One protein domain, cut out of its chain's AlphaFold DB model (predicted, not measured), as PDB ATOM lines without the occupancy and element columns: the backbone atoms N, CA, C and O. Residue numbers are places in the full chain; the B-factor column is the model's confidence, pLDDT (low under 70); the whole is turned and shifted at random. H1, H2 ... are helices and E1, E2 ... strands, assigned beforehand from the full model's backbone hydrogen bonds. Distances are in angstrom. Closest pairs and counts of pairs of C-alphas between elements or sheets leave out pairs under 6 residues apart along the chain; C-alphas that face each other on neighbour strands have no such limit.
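AT A GLANCE: This is residues 3 to 134 of the 142 residues of the protein "GP-PDE domain-containing protein" of Tulasnella calospora MUT 4182 (UniProt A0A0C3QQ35). One strongly twisted sheet of six strands, curled like part of a barrel, has helices H1, H4, H5, H6 and H7 packed over one face, making two layers. Two loops stick out of this body, residues 34 to 44 and residues 113 to 118. The printed part has 132 residues, with seven named helices and six named strands in the order E1 H1 E2 H2 H3 H4 E3 H5 H6 E4 H7 E5 E6. The sheet is mixed, in the order E1 E2 E3 E4 E5 E6, and the class is mixed, helices and strands. The whole is compact, with a radius of gyration of the C-alphas of 15.0 A and spans of 46 by 39 by 26 A.

HOW THE PARTS SIT: E1, residues 3 to 5, is an edge strand, parallel to E2, residues 22 to 27, with N 24 and O 3 within hydrogen-bond range at 2.8 A. E3, residues 69 to 73, is parallel to E2 at 35 degrees, with N 27 and O 71 2.8 A apart. E4, residues 93 to 97, is parallel to E3, with N 72 and O 95 2.8 A apart. E5, residues 124 to 127, is parallel to E4, with N 126 and O 96 2.8 A apart, and forms an antiparallel hairpin with edge strand E6, residues 130 to 133, with N 130 and O 127 2.8 A apart. H1, residues 8 to 17, lies over E1 and E2 at a height over the sheet of 8.6 A; its closest C-alphas to E2 are Cys 11 and Phe 25, 6.3 A. H4, residues 55 to 64, runs along the strands, at 14 degrees to E3 on the local plane. H5, residues 74 to 79, touches H7, residues 100 to 107, at a steep tilt of 60 degrees, the closest C-alphas being Ala 74 and Thr 103, 5.6 A. H6, residues 82 to 89, is close but not clearly touching H4, at C-alphas Ile 59 and Val 87, 6.6 A. H3, residues 50 to 53, only grazes the sheet; H2, residues 45 to 48, is not on it. Strand-helix-strand units, parallel neighbour strands joined through helices, are E1 H1 E2, E2 H2 H3 H4 E3, E3 H5 H6 E4 and E4 H7 E5; the first, third and fourth crossovers are right-handed. Every O i to N i+4 pair is within hydrogen-bond range in H1, H4, H5 and H6, and 3 of 4 in H7; H2 and H3 are too short for one.

IN THESE COORDINATES: E1 begins at C-alpha 3, (76.886, -5.258, 4.702), and E6 ends at C-alpha 133, (71.395, -18.375, 6.236). E2 is 16.4 A long, H1 14.3 A and H4 14.0 A.

THE WHOLE: The C-alphas farthest apart are Asn 41 and Gly 116, 48.6 A. The printed part has no cut. The long links are E2 to H2 and H7 to E5. Residues 32 to 48 and 107 to 120 have pLDDT under 70.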
ATOM      1  N   PHE A   3      76.017  -5.902   5.683       92.69
ATOM      2  CA  PHE A   3      76.886  -5.258   4.702       92.69
ATOM      3  C   PHE A   3      77.974  -6.223   4.243       92.69
ATOM      4  O   PHE A   3      78.446  -7.047   5.019       92.69
ATOM      5  N   ALA A   4      78.402  -6.093   2.993       91.56
ATOM      6  CA  ALA A   4      79.554  -6.807   2.462       91.56
ATOM      7  C   ALA A   4      80.340  -5.880   1.532       91.56
ATOM      8  O   ALA A   4      79.749  -5.060   0.827       91.56
ATOM      9  N   SER A   5      81.665  -5.991   1.537       91.50
ATOM     10  CA  SER A   5      82.527  -5.279   0.592       91.50
ATOM     11  C   SER A   5      83.765  -6.102   0.269       91.50
ATOM     12  O   SER A   5      84.234  -6.867   1.111       91.50
ATOM     13  N   PHE A   6      84.291  -5.922  -0.942       88.88
ATOM     14  CA  PHE A   6      85.577  -6.478  -1.368       88.88
ATOM     15  C   PHE A   6      86.771  -5.662  -0.872       88.88
ATOM     16  O   PHE A   6      87.909  -6.114  -0.940       88.88
ATOM     17  N   GLU A   7      86.517  -4.451  -0.377       89.38
ATOM     18  CA  GLU A   7      87.553  -3.528   0.050       89.38
ATOM     19  C   GLU A   7      87.673  -3.554   1.587       89.38
ATOM     20  O   GLU A   7      86.744  -3.123   2.284       89.38
ATOM     21  N   PRO A   8      88.811  -4.010   2.150       90.38
ATOM     22  CA  PRO A   8      88.987  -4.116   3.598       90.38
ATOM     23  C   PRO A   8      88.766  -2.786   4.326       90.38
ATOM     24  O   PRO A   8      88.172  -2.749   5.405       90.38
ATOM     25  N   SER A   9      89.218  -1.674   3.734       91.56
ATOM     26  CA  SER A   9      89.066  -0.344   4.331       91.56
ATOM     27  C   SER A   9      87.595   0.070   4.471       91.56
ATOM     28  O   SER A   9      87.219   0.670   5.480       91.56
ATOM     29  N   VAL A  10      86.739  -0.323   3.521       92.81
ATOM     30  CA  VAL A  10      85.290  -0.094   3.575       92.81
ATOM     31  C   VAL A  10      84.646  -0.963   4.651       92.81
ATOM     32  O   VAL A  10      83.853  -0.444   5.434       92.81
ATOM     33  N   CYS A  11      85.009  -2.247   4.750       92.88
ATOM     34  CA  CYS A  11      84.495  -3.134   5.801       92.88
ATOM     35  C   CYS A  11      84.766  -2.571   7.200       92.88
ATOM     36  O   CYS A  11      83.851  -2.503   8.019       92.88
ATOM     37  N   VAL A  12      85.993  -2.104   7.454       93.50
ATOM     38  CA  VAL A  12      86.345  -1.458   8.727       93.50
ATOM     39  C   VAL A  12      85.547  -0.173   8.902       93.50
ATOM     40  O   VAL A  12      84.874  -0.007   9.912       93.50
ATOM     41  N   ALA A  13      85.544   0.725   7.917       94.69
ATOM     42  CA  ALA A  13      84.831   1.994   8.040       94.69
ATOM     43  C   ALA A  13      83.334   1.805   8.348       94.69
ATOM     44  O   ALA A  13      82.783   2.538   9.173       94.69
ATOM     45  N   VAL A  14      82.682   0.821   7.720       92.62
ATOM     46  CA  VAL A  14      81.282   0.476   7.999       92.62
ATOM     47  C   VAL A  14      81.141  -0.118   9.394       92.62
ATOM     48  O   VAL A  14      80.282   0.349  10.134       92.62
ATOM     49  N   ASN A  15      82.000  -1.059   9.795       93.88
ATOM     50  CA  ASN A  15      81.937  -1.663  11.127       93.88
ATOM     51  C   ASN A  15      82.070  -0.613  12.246       93.88
ATOM     52  O   ASN A  15      81.336  -0.631  13.228       93.88
ATOM     53  N   TRP A  16      82.946   0.374  12.053       91.94
ATOM     54  CA  TRP A  16      83.143   1.469  13.005       91.94
ATOM     55  C   TRP A  16      81.977   2.457  13.036       91.94
ATOM     56  O   TRP A  16      81.619   2.965  14.097       91.94
ATOM     57  N   LYS A  17      81.382   2.764  11.880       94.94
ATOM     58  CA  LYS A  17      80.257   3.705  11.803       94.94
ATOM     59  C   LYS A  17      78.930   3.076  12.199       94.94
ATOM     60  O   LYS A  17      78.034   3.799  12.623       94.94
ATOM     61  N   GLN A  18      78.775   1.776  11.983       91.62
ATOM     62  CA  GLN A  18      77.523   1.037  12.088       91.62
ATOM     63  C   GLN A  18      77.736  -0.269  12.877       91.62
ATOM     64  O   GLN A  18      77.442  -1.344  12.357       91.62
ATOM     65  N   PRO A  19      78.201  -0.204  14.141       86.75
ATOM     66  CA  PRO A  19      78.578  -1.390  14.922       86.75
ATOM     67  C   PRO A  19      77.400  -2.329  15.230       86.75
ATOM     68  O   PRO A  19      77.596  -3.492  15.559       86.75
ATOM     69  N   ASN A  20      76.165  -1.837  15.105       90.19
ATOM     70  CA  ASN A  20      74.950  -2.631  15.297       90.19
ATOM     71  C   ASN A  20      74.564  -3.464  14.060       90.19
ATOM     72  O   ASN A  20      73.558  -4.172  14.095       90.19
ATOM     73  N   PHE A  21      75.310  -3.359  12.957       91.38
ATOM     74  CA  PHE A  21      75.048  -4.102  11.730       91.38
ATOM     75  C   PHE A  21      76.203  -5.035  11.410       91.38
ATOM     76  O   PHE A  21      77.370  -4.668  11.489       91.38
ATOM     77  N   ALA A  22      75.862  -6.248  10.994       91.75
ATOM     78  CA  ALA A  22      76.862  -7.247  10.683       91.75
ATOM     79  C   ALA A  22      77.544  -6.958   9.337       91.75
ATOM     80  O   ALA A  22      76.874  -6.648   8.345       91.75
ATOM     81  N   VAL A  23      78.871  -7.091   9.305       94.75
ATOM     82  CA  VAL A  23      79.699  -6.833   8.122       94.75
ATOM     83  C   VAL A  23      80.448  -8.103   7.729       94.75
ATOM     84  O   VAL A  23      81.126  -8.700   8.561       94.75
ATOM     85  N   PHE A  24      80.352  -8.492   6.461       94.56
ATOM     86  CA  PHE A  24      81.164  -9.533   5.840       94.56
ATOM     87  C   PHE A  24      82.294  -8.912   5.020       94.56
ATOM     88  O   PHE A  24      82.116  -7.886   4.357       94.56
ATOM     89  N   PHE A  25      83.452  -9.563   5.018       94.25
ATOM     90  CA  PHE A  25      84.531  -9.247   4.091       94.25
ATOM     91  C   PHE A  25      84.470 -10.186   2.886       94.25
ATOM     92  O   PHE A  25      84.625 -11.397   3.037       94.25
ATOM     93  N   ALA A  26      84.211  -9.643   1.698       91.69
ATOM     94  CA  ALA A  26      84.158 -10.419   0.468       91.69
ATOM     95  C   ALA A  26      85.561 -10.561  -0.133       91.69
ATOM     96  O   ALA A  26      86.278  -9.581  -0.295       91.69
ATOM     97  N   SER A  27      85.963 -11.782  -0.473       88.94
ATOM     98  CA  SER A  27      87.290 -12.061  -1.013       88.94
ATOM     99  C   SER A  27      87.212 -13.071  -2.149       88.94
ATOM    100  O   SER A  27      86.630 -14.148  -2.015       88.94
ATOM    101  N   ASN A  28      87.860 -12.738  -3.265       83.81
ATOM    102  CA  ASN A  28      88.018 -13.653  -4.394       83.81
ATOM    103  C   ASN A  28      89.119 -14.695  -4.142       83.81
ATOM    104  O   ASN A  28      89.271 -15.612  -4.945       83.81
ATOM    105  N   CYS A  29      89.872 -14.587  -3.036       80.81
ATOM    106  CA  CYS A  29      90.891 -15.553  -2.609       80.81
ATOM    107  C   CYS A  29      91.864 -15.952  -3.737       80.81
ATOM    108  O   CYS A  29      92.230 -17.118  -3.877       80.81
ATOM    109  N   GLY A  30      92.240 -14.985  -4.579       71.25
ATOM    110  CA  GLY A  30      93.176 -15.206  -5.683       71.25
ATOM    111  C   GLY A  30      92.584 -15.893  -6.919       71.25
ATOM    112  O   GLY A  30      93.346 -16.232  -7.822       71.25
ATOM    113  N   LEU A  31      91.260 -16.081  -7.012       70.50
ATOM    114  CA  LEU A  31      90.624 -16.254  -8.319       70.50
ATOM    115  C   LEU A  31      90.696 -14.915  -9.052       70.50
ATOM    116  O   LEU A  31      89.918 -14.002  -8.777       70.50
ATOM    117  N   GLU A  32      91.649 -14.798  -9.970       60.88
ATOM    118  CA  GLU A  32      91.686 -13.690 -10.916       60.88
ATOM    119  C   GLU A  32      90.380 -13.724 -11.716       60.88
ATOM    120  O   GLU A  32      90.063 -14.728 -12.364       60.88
ATOM    121  N   SER A  33      89.585 -12.652 -11.657       52.69
ATOM    122  CA  SER A  33      88.509 -12.470 -12.620       52.69
ATOM    123  C   SER A  33      89.174 -12.202 -13.960       52.69
ATOM    124  O   SER A  33      89.461 -11.064 -14.307       52.69
ATOM    125  N   SER A  34      89.447 -13.258 -14.717       46.50
ATOM    126  CA  SER A  34      89.861 -13.170 -16.109       46.50
ATOM    127  C   SER A  34      88.673 -12.717 -16.966       46.50
ATOM    128  O   SER A  34      88.232 -13.419 -17.876       46.50
ATOM    129  N   THR A  35      88.085 -11.564 -16.663       45.22
ATOM    130  CA  THR A  35      87.408 -10.798 -17.695       45.22
ATOM    131  C   THR A  35      88.530 -10.306 -18.589       45.22
ATOM    132  O   THR A  35      89.297  -9.449 -18.197       45.22
ATOM    133  N   GLY A  36      88.716 -10.907 -19.762       46.09
ATOM    134  CA  GLY A  36      89.771 -10.521 -20.710       46.09
ATOM    135  C   GLY A  36      89.551  -9.142 -21.349       46.09
ATOM    136  O   GLY A  36      89.706  -9.017 -22.560       46.09
ATOM    137  N   LEU A  37      89.124  -8.140 -20.573       50.62
ATOM    138  CA  LEU A  37      88.802  -6.786 -21.025       50.62
ATOM    139  C   LEU A  37      89.631  -5.696 -20.327       50.62
ATOM    140  O   LEU A  37      89.580  -4.535 -20.726       50.62
ATOM    141  N   ASP A  38      90.438  -6.040 -19.333       47.62
ATOM    142  CA  ASP A  38      91.357  -5.125 -18.674       47.62
ATOM    143  C   ASP A  38      92.761  -5.287 -19.265       47.62
ATOM    144  O   ASP A  38      93.473  -6.268 -19.060       47.62
ATOM    145  N   ASN A  39      93.144  -4.292 -20.070       47.00
ATOM    146  CA  ASN A  39      94.507  -4.099 -20.545       47.00
ATOM    147  C   ASN A  39      95.496  -4.298 -19.385       47.00
ATOM    148  O   ASN A  39      95.359  -3.662 -18.342       47.00
ATOM    149  N   ALA A  40      96.499  -5.142 -19.614       51.16
ATOM    150  CA  ALA A  40      97.483  -5.684 -18.674       51.16
ATOM    151  C   ALA A  40      98.408  -4.668 -17.948       51.16
ATOM    152  O   ALA A  40      99.586  -4.953 -17.751       51.16
ATOM    153  N   ASN A  41      97.932  -3.479 -17.565       51.94
ATOM    154  CA  ASN A  41      98.775  -2.416 -17.010       51.94
ATOM    155  C   ASN A  41      98.186  -1.639 -15.821       51.94
ATOM    156  O   ASN A  41      98.819  -0.696 -15.345       51.94
ATOM    157  N   THR A  42      97.016  -2.016 -15.306       47.59
ATOM    158  CA  THR A  42      96.505  -1.477 -14.038       47.59
ATOM    159  C   THR A  42      96.284  -2.625 -13.067       47.59
ATOM    160  O   THR A  42      95.298  -3.341 -13.228       47.59
ATOM    161  N   PRO A  43      97.168  -2.838 -12.074       50.84
ATOM    162  CA  PRO A  43      96.840  -3.743 -10.988       50.84
ATOM    163  C   PRO A  43      95.588  -3.182 -10.316       50.84
ATOM    164  O   PRO A  43      95.611  -2.058  -9.802       50.84
ATOM    165  N   ASP A  44      94.482  -3.920 -10.370       55.66
ATOM    166  CA  ASP A  44      93.345  -3.621  -9.514       55.66
ATOM    167  C   ASP A  44      93.886  -3.531  -8.077       55.66
ATOM    168  O   ASP A  44      94.622  -4.398  -7.608       55.66
ATOM    169  N   ARG A  45      93.626  -2.427  -7.373       51.66
ATOM    170  CA  ARG A  45      94.179  -2.225  -6.022       51.66
ATOM    171  C   ARG A  45      93.814  -3.392  -5.103       51.66
ATOM    172  O   ARG A  45      94.627  -3.764  -4.254       51.66
ATOM    173  N   SER A  46      92.659  -4.012  -5.347       54.75
ATOM    174  CA  SER A  46      92.193  -5.206  -4.649       54.75
ATOM    175  C   SER A  46      93.083  -6.440  -4.891       54.75
ATOM    176  O   SER A  46      93.257  -7.247  -3.980       54.75
ATOM    177  N   THR A  47      93.734  -6.569  -6.057       56.22
ATOM    178  CA  THR A  47      94.594  -7.718  -6.398       56.22
ATOM    179  C   THR A  47      95.988  -7.619  -5.791       56.22
ATOM    180  O   THR A  47      96.689  -8.624  -5.700       56.22
ATOM    181  N   THR A  48      96.404  -6.454  -5.286       62.31
ATOM    182  CA  THR A  48      97.694  -6.313  -4.582       62.31
ATOM    183  C   THR A  48      97.618  -6.568  -3.080       62.31
ATOM    184  O   THR A  48      98.658  -6.805  -2.467       62.31
ATOM    185  N   ASP A  49      96.429  -6.631  -2.481       73.31
ATOM    186  CA  ASP A  49      96.285  -6.888  -1.049       73.31
ATOM    187  C   ASP A  49      96.305  -8.394  -0.740       73.31
ATOM    188  O   ASP A  49      95.540  -9.186  -1.295       73.31
ATOM    189  N   ALA A  50      97.183  -8.809   0.177       73.62
ATOM    190  CA  ALA A  50      97.265 -10.199   0.616       73.62
ATOM    191  C   ALA A  50      95.946 -10.695   1.237       73.62
ATOM    192  O   ALA A  50      95.614 -11.872   1.094       73.62
ATOM    193  N   ARG A  51      95.165  -9.797   1.855       79.19
ATOM    194  CA  ARG A  51      93.856 -10.090   2.465       79.19
ATOM    195  C   ARG A  51      92.803 -10.488   1.432       79.19
ATOM    196  O   ARG A  51      91.931 -11.295   1.725       79.19
ATOM    197  N   CYS A  52      92.910  -9.976   0.209       78.38
ATOM    198  CA  CYS A  52      91.996 -10.292  -0.890       78.38
ATOM    199  C   CYS A  52      92.421 -11.549  -1.675       78.38
ATOM    200  O   CYS A  52      91.634 -12.114  -2.436       78.38
ATOM    201  N   ARG A  53      93.672 -12.000  -1.498       81.81
ATOM    202  CA  ARG A  53      94.255 -13.147  -2.218       81.81
ATOM    203  C   ARG A  53      94.332 -14.432  -1.405       81.81
ATOM    204  O   ARG A  53      94.296 -15.504  -1.993       81.81
ATOM    205  N   SER A  54      94.435 -14.344  -0.083       86.44
ATOM    206  CA  SER A  54      94.479 -15.514   0.793       86.44
ATOM    207  C   SER A  54      93.241 -15.567   1.674       86.44
ATOM    208  O   SER A  54      92.915 -14.589   2.347       86.44
ATOM    209  N   LEU A  55      92.586 -16.728   1.706       89.25
ATOM    210  CA  LEU A  55      91.480 -16.974   2.625       89.25
ATOM    211  C   LEU A  55      91.931 -16.851   4.084       89.25
ATOM    212  O   LEU A  55      91.233 -16.251   4.887       89.25
ATOM    213  N   ASP A  56      93.117 -17.353   4.417       90.19
ATOM    214  CA  ASP A  56      93.653 -17.280   5.778       90.19
ATOM    215  C   ASP A  56      93.906 -15.827   6.219       90.19
ATOM    216  O   ASP A  56      93.542 -15.407   7.320       90.19
ATOM    217  N   ALA A  57      94.423 -15.000   5.304       90.44
ATOM    218  CA  ALA A  57      94.576 -13.567   5.550       90.44
ATOM    219  C   ALA A  57      93.218 -12.853   5.664       90.44
ATOM    220  O   ALA A  57      93.077 -11.938   6.478       90.44
ATOM    221  N   ALA A  58      92.220 -13.271   4.879       91.56
ATOM    222  CA  ALA A  58      90.853 -12.760   4.956       91.56
ATOM    223  C   ALA A  58      90.193 -13.095   6.302       91.56
ATOM    224  O   ALA A  58      89.601 -12.215   6.925       91.56
ATOM    225  N   ILE A  59      90.340 -14.340   6.767       93.12
ATOM    226  CA  ILE A  59      89.863 -14.813   8.071       93.12
ATOM    227  C   ILE A  59      90.531 -14.008   9.183       93.12
ATOM    228  O   ILE A  59      89.846 -13.377   9.981       93.12
ATOM    229  N   THR A  60      91.864 -13.954   9.185       92.94
ATOM    230  CA  THR A  60      92.638 -13.218  10.194       92.94
ATOM    231  C   THR A  60      92.207 -11.753  10.259       92.94
ATOM    232  O   THR A  60      92.028 -11.198  11.342       92.94
ATOM    233  N   PHE A  61      91.987 -11.121   9.104       93.31
ATOM    234  CA  PHE A  61      91.491  -9.752   9.024       93.31
ATOM    235  C   PHE A  61      90.070  -9.603   9.586       93.31
ATOM    236  O   PHE A  61      89.821  -8.658  10.340       93.31
ATOM    237  N   ALA A  62      89.155 -10.512   9.239       93.69
ATOM    238  CA  ALA A  62      87.780 -10.496   9.725       93.69
ATOM    239  C   ALA A  62      87.724 -10.659  11.249       93.69
ATOM    240  O   ALA A  62      87.098  -9.841  11.923       93.69
ATOM    241  N   THR A  63      88.457 -11.631  11.791       93.31
ATOM    242  CA  THR A  63      88.573 -11.864  13.233       93.31
ATOM    243  C   THR A  63      89.194 -10.659  13.943       93.31
ATOM    244  O   THR A  63      88.641 -10.174  14.927       93.31
ATOM    245  N   ALA A  64      90.292 -10.100  13.420       93.38
ATOM    246  CA  ALA A  64      90.970  -8.952  14.029       93.38
ATOM    247  C   ALA A  64      90.121  -7.668  14.043       93.38
ATOM    248  O   ALA A  64      90.307  -6.817  14.909       93.38
ATOM    249  N   ASN A  65      89.196  -7.518  13.089       92.25
ATOM    250  CA  ASN A  65      88.314  -6.351  12.991       92.25
ATOM    251  C   ASN A  65      86.901  -6.619  13.519       92.25
ATOM    252  O   ASN A  65      86.027  -5.779  13.314       92.25
ATOM    253  N   ASN A  66      86.682  -7.753  14.194       92.81
ATOM    254  CA  ASN A  66      85.392  -8.159  14.750       92.81
ATOM    255  C   ASN A  66      84.258  -8.106  13.707       92.81
ATOM    256  O   ASN A  66      83.164  -7.604  13.973       92.81
ATOM    257  N   LEU A  67      84.563  -8.554  12.486       93.94
ATOM    258  CA  LEU A  67      83.588  -8.718  11.415       93.94
ATOM    259  C   LEU A  67      82.783 -10.001  11.652       93.94
ATOM    260  O   LEU A  67      83.226 -10.909  12.351       93.94
ATOM    261  N   LEU A  68      81.607 -10.099  11.033       93.12
ATOM    262  CA  LEU A  68      80.752 -11.278  11.175       93.12
ATOM    263  C   LEU A  68      81.352 -12.509  10.479       93.12
ATOM    264  O   LEU A  68      81.203 -13.635  10.950       93.12
ATOM    265  N   GLY A  69      82.002 -12.302   9.335       93.44
ATOM    266  CA  GLY A  69      82.483 -13.406   8.522       93.44
ATOM    267  C   GLY A  69      83.199 -12.997   7.253       93.44
ATOM    268  O   GLY A  69      83.346 -11.813   6.931       93.44
ATOM    269  N   VAL A  70      83.596 -14.019   6.505       94.25
ATOM    270  CA  VAL A  70      84.158 -13.891   5.164       94.25
ATOM    271  C   VAL A  70      83.169 -14.417   4.134       94.25
ATOM    272  O   VAL A  70      82.474 -15.407   4.351       94.25
ATOM    273  N   MET A  71      83.096 -13.729   3.004       92.94
ATOM    274  CA  MET A  71      82.265 -14.090   1.870       92.94
ATOM    275  C   MET A  71      83.173 -14.469   0.701       92.94
ATOM    276  O   MET A  71      84.005 -13.674   0.277       92.94
ATOM    277  N   VAL A  72      83.046 -15.689   0.191       90.88
ATOM    278  CA  VAL A  72      83.966 -16.253  -0.807       90.88
ATOM    279  C   VAL A  72      83.225 -16.883  -1.977       90.88
ATOM    280  O   VAL A  72      82.050 -17.238  -1.879       90.88
ATOM    281  N   VAL A  73      83.917 -17.027  -3.105       89.19
ATOM    282  CA  VAL A  73      83.325 -17.618  -4.305       89.19
ATOM    283  C   VAL A  73      82.953 -19.082  -4.051       89.19
ATOM    284  O   VAL A  73      83.778 -19.888  -3.616       89.19
ATOM    285  N   ALA A  74      81.716 -19.446  -4.388       87.38
ATOM    286  CA  ALA A  74      81.167 -20.783  -4.183       87.38
ATOM    287  C   ALA A  74      82.000 -21.889  -4.861       87.38
ATOM    288  O   ALA A  74      82.202 -22.953  -4.282       87.38
ATOM    289  N   SER A  75      82.556 -21.627  -6.049       85.38
ATOM    290  CA  SER A  75      83.394 -22.596  -6.771       85.38
ATOM    291  C   SER A  75      84.689 -22.954  -6.032       85.38
ATOM    292  O   SER A  75      85.163 -24.084  -6.136       85.38
ATOM    293  N   LEU A  76      85.256 -22.025  -5.253       86.50
ATOM    294  CA  LEU A  76      86.454 -22.280  -4.452       86.50
ATOM    295  C   LEU A  76      86.140 -23.208  -3.278       86.50
ATOM    296  O   LEU A  76      86.878 -24.165  -3.047       86.50
ATOM    297  N   LEU A  77      85.024 -22.965  -2.587       84.88
ATOM    298  CA  LEU A  77      84.571 -23.818  -1.488       84.88
ATOM    299  C   LEU A  77      84.157 -25.209  -1.972       84.88
ATOM    300  O   LEU A  77      84.474 -26.200  -1.319       84.88
ATOM    301  N   ALA A  78      83.515 -25.296  -3.139       83.38
ATOM    302  CA  ALA A  78      83.152 -26.571  -3.748       83.38
ATOM    303  C   ALA A  78      84.394 -27.399  -4.122       83.38
ATOM    304  O   ALA A  78      84.390 -28.621  -3.991       83.38
ATOM    305  N   ARG A  79      85.475 -26.740  -4.563       83.12
ATOM    306  CA  ARG A  79      86.733 -27.408  -4.921       83.12
ATOM    307  C   ARG A  79      87.556 -27.822  -3.704       83.12
ATOM    308  O   ARG A  79      88.242 -28.837  -3.765       83.12
ATOM    309  N   VAL A  80      87.529 -27.034  -2.628       84.06
ATOM    310  CA  VAL A  80      88.329 -27.284  -1.421       84.06
ATOM    311  C   VAL A  80      87.462 -27.146  -0.161       84.06
ATOM    312  O   VAL A  80      87.513 -26.118   0.519       84.06
ATOM    313  N   PRO A  81      86.690 -28.187   0.202       80.69
ATOM    314  CA  PRO A  81      85.791 -28.130   1.353       80.69
ATOM    315  C   PRO A  81      86.494 -27.944   2.702       80.69
ATOM    316  O   PRO A  81      85.919 -27.360   3.617       80.69
ATOM    317  N   SER A  82      87.757 -28.371   2.823       82.62
ATOM    318  CA  SER A  82      88.558 -28.212   4.046       82.62
ATOM    319  C   SER A  82      88.762 -26.750   4.456       82.62
ATOM    320  O   SER A  82      88.964 -26.463   5.635       82.62
ATOM    321  N   LEU A  83      88.643 -25.809   3.516       84.75
ATOM    322  CA  LEU A  83      88.695 -24.379   3.808       84.75
ATOM    323  C   LEU A  83      87.520 -23.916   4.675       84.75
ATOM    324  O   LEU A  83      87.686 -23.017   5.493       84.75
ATOM    325  N   MET A  84      86.351 -24.549   4.548       85.25
ATOM    326  CA  MET A  84      85.192 -24.233   5.386       85.25
ATOM    327  C   MET A  84      85.447 -24.615   6.845       85.25
ATOM    328  O   MET A  84      85.072 -23.867   7.742       85.25
ATOM    329  N   ALA A  85      86.131 -25.737   7.088       82.62
ATOM    330  CA  ALA A  85      86.542 -26.130   8.432       82.62
ATOM    331  C   ALA A  85      87.524 -25.115   9.042       82.62
ATOM    332  O   ALA A  85      87.333 -24.707  10.181       82.62
ATOM    333  N   ALA A  86      88.497 -24.629   8.262       84.94
ATOM    334  CA  ALA A  86      89.448 -23.613   8.724       84.94
ATOM    335  C   ALA A  86      88.763 -22.293   9.130       84.94
ATOM    336  O   ALA A  86      89.099 -21.705  10.155       84.94
ATOM    337  N   VAL A  87      87.761 -21.843   8.360       87.81
ATOM    338  CA  VAL A  87      86.963 -20.657   8.720       87.81
ATOM    339  C   VAL A  87      86.184 -20.912  10.015       87.81
ATOM    340  O   VAL A  87      86.203 -20.077  10.917       87.81
ATOM    341  N   LYS A  88      85.554 -22.082  10.161       85.75
ATOM    342  CA  LYS A  88      84.776 -22.423  11.364       85.75
ATOM    343  C   LYS A  88      85.636 -22.514  12.627       85.75
ATOM    344  O   LYS A  88      85.203 -22.037  13.674       85.75
ATOM    345  N   ASP A  89      86.855 -23.041  12.523       87.12
ATOM    346  CA  ASP A  89      87.818 -23.097  13.633       87.12
ATOM    347  C   ASP A  89      88.224 -21.702  14.130       87.12
ATOM    348  O   ASP A  89      88.481 -21.506  15.316       87.12
ATOM    349  N   SER A  90      88.224 -20.703  13.244       87.00
ATOM    350  CA  SER A  90      88.523 -19.312  13.606       87.00
ATOM    351  C   SER A  90      87.358 -18.563  14.272       87.00
ATOM    352  O   SER A  90      87.538 -17.439  14.743       87.00
ATOM    353  N   GLY A  91      86.165 -19.168  14.320       87.69
ATOM    354  CA  GLY A  91      84.981 -18.610  14.979       87.69
ATOM    355  C   GLY A  91      84.224 -17.538  14.189       87.69
ATOM    356  O   GLY A  91      83.300 -16.940  14.740       87.69
ATOM    357  N   VAL A  92      84.576 -17.295  12.923       91.88
ATOM    358  CA  VAL A  92      83.824 -16.404  12.024       91.88
ATOM    359  C   VAL A  92      82.955 -17.200  11.047       91.88
ATOM    360  O   VAL A  92      83.180 -18.389  10.827       91.88
ATOM    361  N   LEU A  93      81.952 -16.554  10.448       92.19
ATOM    362  CA  LEU A  93      81.044 -17.216   9.509       92.19
ATOM    363  C   LEU A  93      81.619 -17.324   8.096       92.19
ATOM    364  O   LEU A  93      82.285 -16.400   7.615       92.19
ATOM    365  N   VAL A  94      81.277 -18.410   7.398       91.56
ATOM    366  CA  VAL A  94      81.561 -18.584   5.969       91.56
ATOM    367  C   VAL A  94      80.300 -18.368   5.127       91.56
ATOM    368  O   VAL A  94      79.327 -19.120   5.206       91.56
ATOM    369  N   ALA A  95      80.326 -17.337   4.284       91.94
ATOM    370  CA  ALA A  95      79.296 -17.079   3.286       91.94
ATOM    371  C   ALA A  95      79.812 -17.396   1.875       91.94
ATOM    372  O   ALA A  95      80.948 -17.067   1.535       91.94
ATOM    373  N   ALA A  96      78.979 -17.996   1.030       90.94
ATOM    374  CA  ALA A  96      79.307 -18.267  -0.367       90.94
ATOM    375  C   ALA A  96      78.540 -17.346  -1.321       90.94
ATOM    376  O   ALA A  96      77.354 -17.099  -1.122       90.94
ATOM    377  N   PHE A  97      79.185 -16.885  -2.390       90.31
ATOM    378  CA  PHE A  97      78.531 -16.153  -3.480       90.31
ATOM    379  C   PHE A  97      78.972 -16.688  -4.845       90.31
ATOM    380  O   PHE A  97      80.053 -17.256  -4.986       90.31
ATOM    381  N   GLY A  98      78.138 -16.520  -5.868       85.94
ATOM    382  CA  GLY A  98      78.467 -16.928  -7.233       85.94
ATOM    383  C   GLY A  98      77.244 -17.368  -8.024       85.94
ATOM    384  O   GLY A  98      76.109 -17.058  -7.667       85.94
ATOM    385  N   SER A  99      77.484 -18.094  -9.116       83.75
ATOM    386  CA  SER A  99      76.422 -18.649  -9.953       83.75
ATOM    387  C   SER A  99      75.519 -19.586  -9.154       83.75
ATOM    388  O   SER A  99      76.006 -20.378  -8.343       83.75
ATOM    389  N   LYS A 100      74.217 -19.547  -9.455       78.62
ATOM    390  CA  LYS A 100      73.184 -20.359  -8.798       78.62
ATOM    391  C   LYS A 100      73.514 -21.851  -8.769       78.62
ATOM    392  O   LYS A 100      73.246 -22.515  -7.772       78.62
ATOM    393  N   ASP A 101      74.129 -22.371  -9.826       80.12
ATOM    394  CA  ASP A 101      74.529 -23.779  -9.889       80.12
ATOM    395  C   ASP A 101      75.577 -24.110  -8.819       80.12
ATOM    396  O   ASP A 101      75.455 -25.102  -8.111       80.12
ATOM    397  N   GLN A 102      76.573 -23.237  -8.640       78.56
ATOM    398  CA  GLN A 102      77.666 -23.430  -7.680       78.56
ATOM    399  C   GLN A 102      77.186 -23.279  -6.238       78.56
ATOM    400  O   GLN A 102      77.568 -24.058  -5.368       78.56
ATOM    401  N   THR A 103      76.333 -22.292  -5.977       78.69
ATOM    402  CA  THR A 103      75.757 -22.096  -4.645       78.69
ATOM    403  C   THR A 103      74.786 -23.217  -4.276       78.69
ATOM    404  O   THR A 103      74.749 -23.633  -3.121       78.69
ATOM    405  N   SER A 104      74.051 -23.771  -5.246       76.38
ATOM    406  CA  SER A 104      73.150 -24.907  -5.019       76.38
ATOM    407  C   SER A 104      73.900 -26.180  -4.629       76.38
ATOM    408  O   SER A 104      73.414 -26.912  -3.774       76.38
ATOM    409  N   LEU A 105      75.094 -26.422  -5.188       73.81
ATOM    410  CA  LEU A 105      75.947 -27.557  -4.802       73.81
ATOM    411  C   LEU A 105      76.377 -27.498  -3.330       73.81
ATOM    412  O   LEU A 105      76.475 -28.533  -2.679       73.81
ATOM    413  N   LEU A 106      76.617 -26.295  -2.800       72.56
ATOM    414  CA  LEU A 106      76.999 -26.094  -1.398       72.56
ATOM    415  C   LEU A 106      75.812 -26.218  -0.431       72.56
ATOM    416  O   LEU A 106      76.009 -26.548   0.737       72.56
ATOM    417  N   THR A 107      74.594 -25.956  -0.914       69.94
ATOM    418  CA  THR A 107      73.355 -26.006  -0.119       69.94
ATOM    419  C   THR A 107      72.642 -27.358  -0.213       69.94
ATOM    420  O   THR A 107      71.878 -27.711   0.685       69.94
ATOM    421  N   SER A 108      72.848 -28.132  -1.288       61.97
ATOM    422  CA  SER A 108      72.173 -29.418  -1.480       61.97
ATOM    423  C   SER A 108      72.559 -30.399  -0.369       61.97
ATOM    424  O   SER A 108      73.720 -30.777  -0.244       61.97
ATOM    425  N   SER A 109      71.572 -30.799   0.436       48.47
ATOM    426  CA  SER A 109      71.667 -31.589   1.675       48.47
ATOM    427  C   SER A 109      72.197 -33.023   1.536       48.47
ATOM    428  O   SER A 109      71.883 -33.865   2.375       48.47
ATOM    429  N   ILE A 110      72.971 -33.342   0.500       49.84
ATOM    430  CA  ILE A 110      73.704 -34.604   0.427       49.84
ATOM    431  C   ILE A 110      75.129 -34.283   0.872       49.84
ATOM    432  O   ILE A 110      75.947 -33.908   0.033       49.84
ATOM    433  N   PRO A 111      75.446 -34.374   2.178       49.72
ATOM    434  CA  PRO A 111      76.835 -34.346   2.589       49.72
ATOM    435  C   PRO A 111      77.522 -35.514   1.867       49.72
ATOM    436  O   PRO A 111      77.092 -36.659   2.052       49.72
ATOM    437  N   PRO A 112      78.540 -35.290   1.017       43.91
ATOM    438  CA  PRO A 112      79.386 -36.394   0.615       43.91
ATOM    439  C   PRO A 112      79.958 -36.960   1.914       43.91
ATOM    440  O   PRO A 112      80.612 -36.249   2.677       43.91
ATOM    441  N   ILE A 113      79.617 -38.211   2.219       46.09
ATOM    442  CA  ILE A 113      80.161 -38.922   3.372       46.09
ATOM    443  C   ILE A 113      81.649 -39.103   3.067       46.09
ATOM    444  O   ILE A 113      82.040 -40.035   2.372       46.09
ATOM    445  N   VAL A 114      82.462 -38.162   3.531       49.84
ATOM    446  CA  VAL A 114      83.917 -38.244   3.529       49.84
ATOM    447  C   VAL A 114      84.305 -38.521   4.975       49.84
ATOM    448  O   VAL A 114      84.175 -37.663   5.842       49.84
ATOM    449  N   ASP A 115      84.687 -39.770   5.236       44.56
ATOM    450  CA  ASP A 115      85.373 -40.201   6.460       44.56
ATOM    451  C   ASP A 115      84.691 -39.850   7.798       44.56
ATOM    452  O   ASP A 115      85.330 -39.386   8.737       44.56
ATOM    453  N   GLY A 116      83.378 -40.083   7.923       43.81
ATOM    454  CA  GLY A 116      82.687 -40.058   9.226       43.81
ATOM    455  C   GLY A 116      82.603 -38.690   9.922       43.81
ATOM    456  O   GLY A 116      82.056 -38.607  11.022       43.81
ATOM    457  N   ALA A 117      83.086 -37.619   9.287       44.28
ATOM    458  CA  ALA A 117      82.935 -36.246   9.739       44.28
ATOM    459  C   ALA A 117      81.786 -35.569   8.980       44.28
ATOM    460  O   ALA A 117      81.649 -35.682   7.764       44.28
ATOM    461  N   ILE A 118      80.936 -34.863   9.720       47.88
ATOM    462  CA  ILE A 118      79.862 -34.016   9.192       47.88
ATOM    463  C   ILE A 118      80.457 -33.058   8.151       47.88
ATOM    464  O   ILE A 118      81.304 -32.232   8.487       47.88
ATOM    465  N   SER A 119      80.026 -33.186   6.892       50.19
ATOM    466  CA  SER A 119      80.435 -32.312   5.787       50.19
ATOM    467  C   SER A 119      80.208 -30.861   6.194       50.19
ATOM    468  O   SER A 119      79.069 -30.450   6.413       50.19
ATOM    469  N   SER A 120      81.283 -30.086   6.317       57.75
ATOM    470  CA  SER A 120      81.215 -28.660   6.605       57.75
ATOM    471  C   SER A 120      80.517 -27.952   5.445       57.75
ATOM    472  O   SER A 120      81.126 -27.661   4.423       57.75
ATOM    473  N   THR A 121      79.224 -27.729   5.595       71.56
ATOM    474  CA  THR A 121      78.377 -26.875   4.761       71.56
ATOM    475  C   THR A 121      78.664 -25.406   5.057       71.56
ATOM    476  O   THR A 121      79.189 -25.063   6.122       71.56
ATOM    477  N   VAL A 122      78.335 -24.532   4.112       84.19
ATOM    478  CA  VAL A 122      78.464 -23.081   4.293       84.19
ATOM    479  C   VAL A 122      77.414 -22.550   5.266       84.19
ATOM    480  O   VAL A 122      76.321 -23.101   5.339       84.19
ATOM    481  N   ASP A 123      77.730 -21.487   6.009       87.69
ATOM    482  CA  ASP A 123      76.795 -20.911   6.985       87.69
ATOM    483  C   ASP A 123      75.759 -20.007   6.302       87.69
ATOM    484  O   ASP A 123      74.629 -19.865   6.764       87.69
ATOM    485  N   ALA A 124      76.128 -19.393   5.175       89.19
ATOM    486  CA  ALA A 124      75.221 -18.573   4.387       89.19
ATOM    487  C   ALA A 124      75.547 -18.607   2.890       89.19
ATOM    488  O   ALA A 124      76.677 -18.861   2.473       89.19
ATOM    489  N   VAL A 125      74.550 -18.290   2.070       90.25
ATOM    490  CA  VAL A 125      74.664 -18.191   0.613       90.25
ATOM    491  C   VAL A 125      74.043 -16.887   0.139       90.25
ATOM    492  O   VAL A 125      72.897 -16.589   0.465       90.25
ATOM    493  N   LEU A 126      74.789 -16.108  -0.642       89.56
ATOM    494  CA  LEU A 126      74.307 -14.905  -1.309       89.56
ATOM    495  C   LEU A 126      73.871 -15.252  -2.736       89.56
ATOM    496  O   LEU A 126      74.705 -15.592  -3.577       89.56
ATOM    497  N   GLN A 127      72.576 -15.120  -3.014       87.88
ATOM    498  CA  GLN A 127      72.002 -15.342  -4.337       87.88
ATOM    499  C   GLN A 127      71.003 -14.233  -4.674       87.88
ATOM    500  O   GLN A 127      70.152 -13.898  -3.857       87.88
ATOM    501  N   ASP A 128      71.109 -13.654  -5.872       84.94
ATOM    502  CA  ASP A 128      70.173 -12.631  -6.368       84.94
ATOM    503  C   ASP A 128      69.999 -11.430  -5.403       84.94
ATOM    504  O   ASP A 128      68.922 -10.854  -5.272       84.94
ATOM    505  N   GLY A 129      71.072 -11.063  -4.687       83.56
ATOM    506  CA  GLY A 129      71.067  -9.988  -3.684       83.56
ATOM    507  C   GLY A 129      70.470 -10.372  -2.325       83.56
ATOM    508  O   GLY A 129      70.410  -9.535  -1.425       83.56
ATOM    509  N   ILE A 130      70.060 -11.628  -2.149       86.88
ATOM    510  CA  ILE A 130      69.494 -12.166  -0.913       86.88
ATOM    511  C   ILE A 130      70.530 -13.073  -0.250       86.88
ATOM    512  O   ILE A 130      70.997 -14.041  -0.848       86.88
ATOM    513  N   LEU A 131      70.894 -12.757   0.994       88.19
ATOM    514  CA  LEU A 131      71.723 -13.629   1.823       88.19
ATOM    515  C   LEU A 131      70.815 -14.593   2.597       88.19
ATOM    516  O   LEU A 131      70.089 -14.174   3.498       88.19
ATOM    517  N   SER A 132      70.864 -15.874   2.250       88.75
ATOM    518  CA  SER A 132      70.143 -16.951   2.925       88.75
ATOM    519  C   SER A 132      71.062 -17.652   3.916       88.75
ATOM    520  O   SER A 132      72.105 -18.177   3.532       88.75
ATOM    521  N   TYR A 133      70.676 -17.655   5.190       86.62
ATOM    522  CA  TYR A 133      71.395 -18.375   6.236       86.62
ATOM    523  C   TYR A 133      70.986 -19.848   6.232       86.62
ATOM    524  O   TYR A 133      69.797 -20.155   6.121       86.62
ATOM    525  N   ILE A 134      71.956 -20.746   6.355       82.88
ATOM    526  CA  ILE A 134      71.726 -22.185   6.441       82.88
ATOM    527  C   ILE A 134      71.817 -22.551   7.922       82.88
ATOM    528  O   ILE A 134      72.891 -22.538   8.518       82.88
TER     529      ILE A 134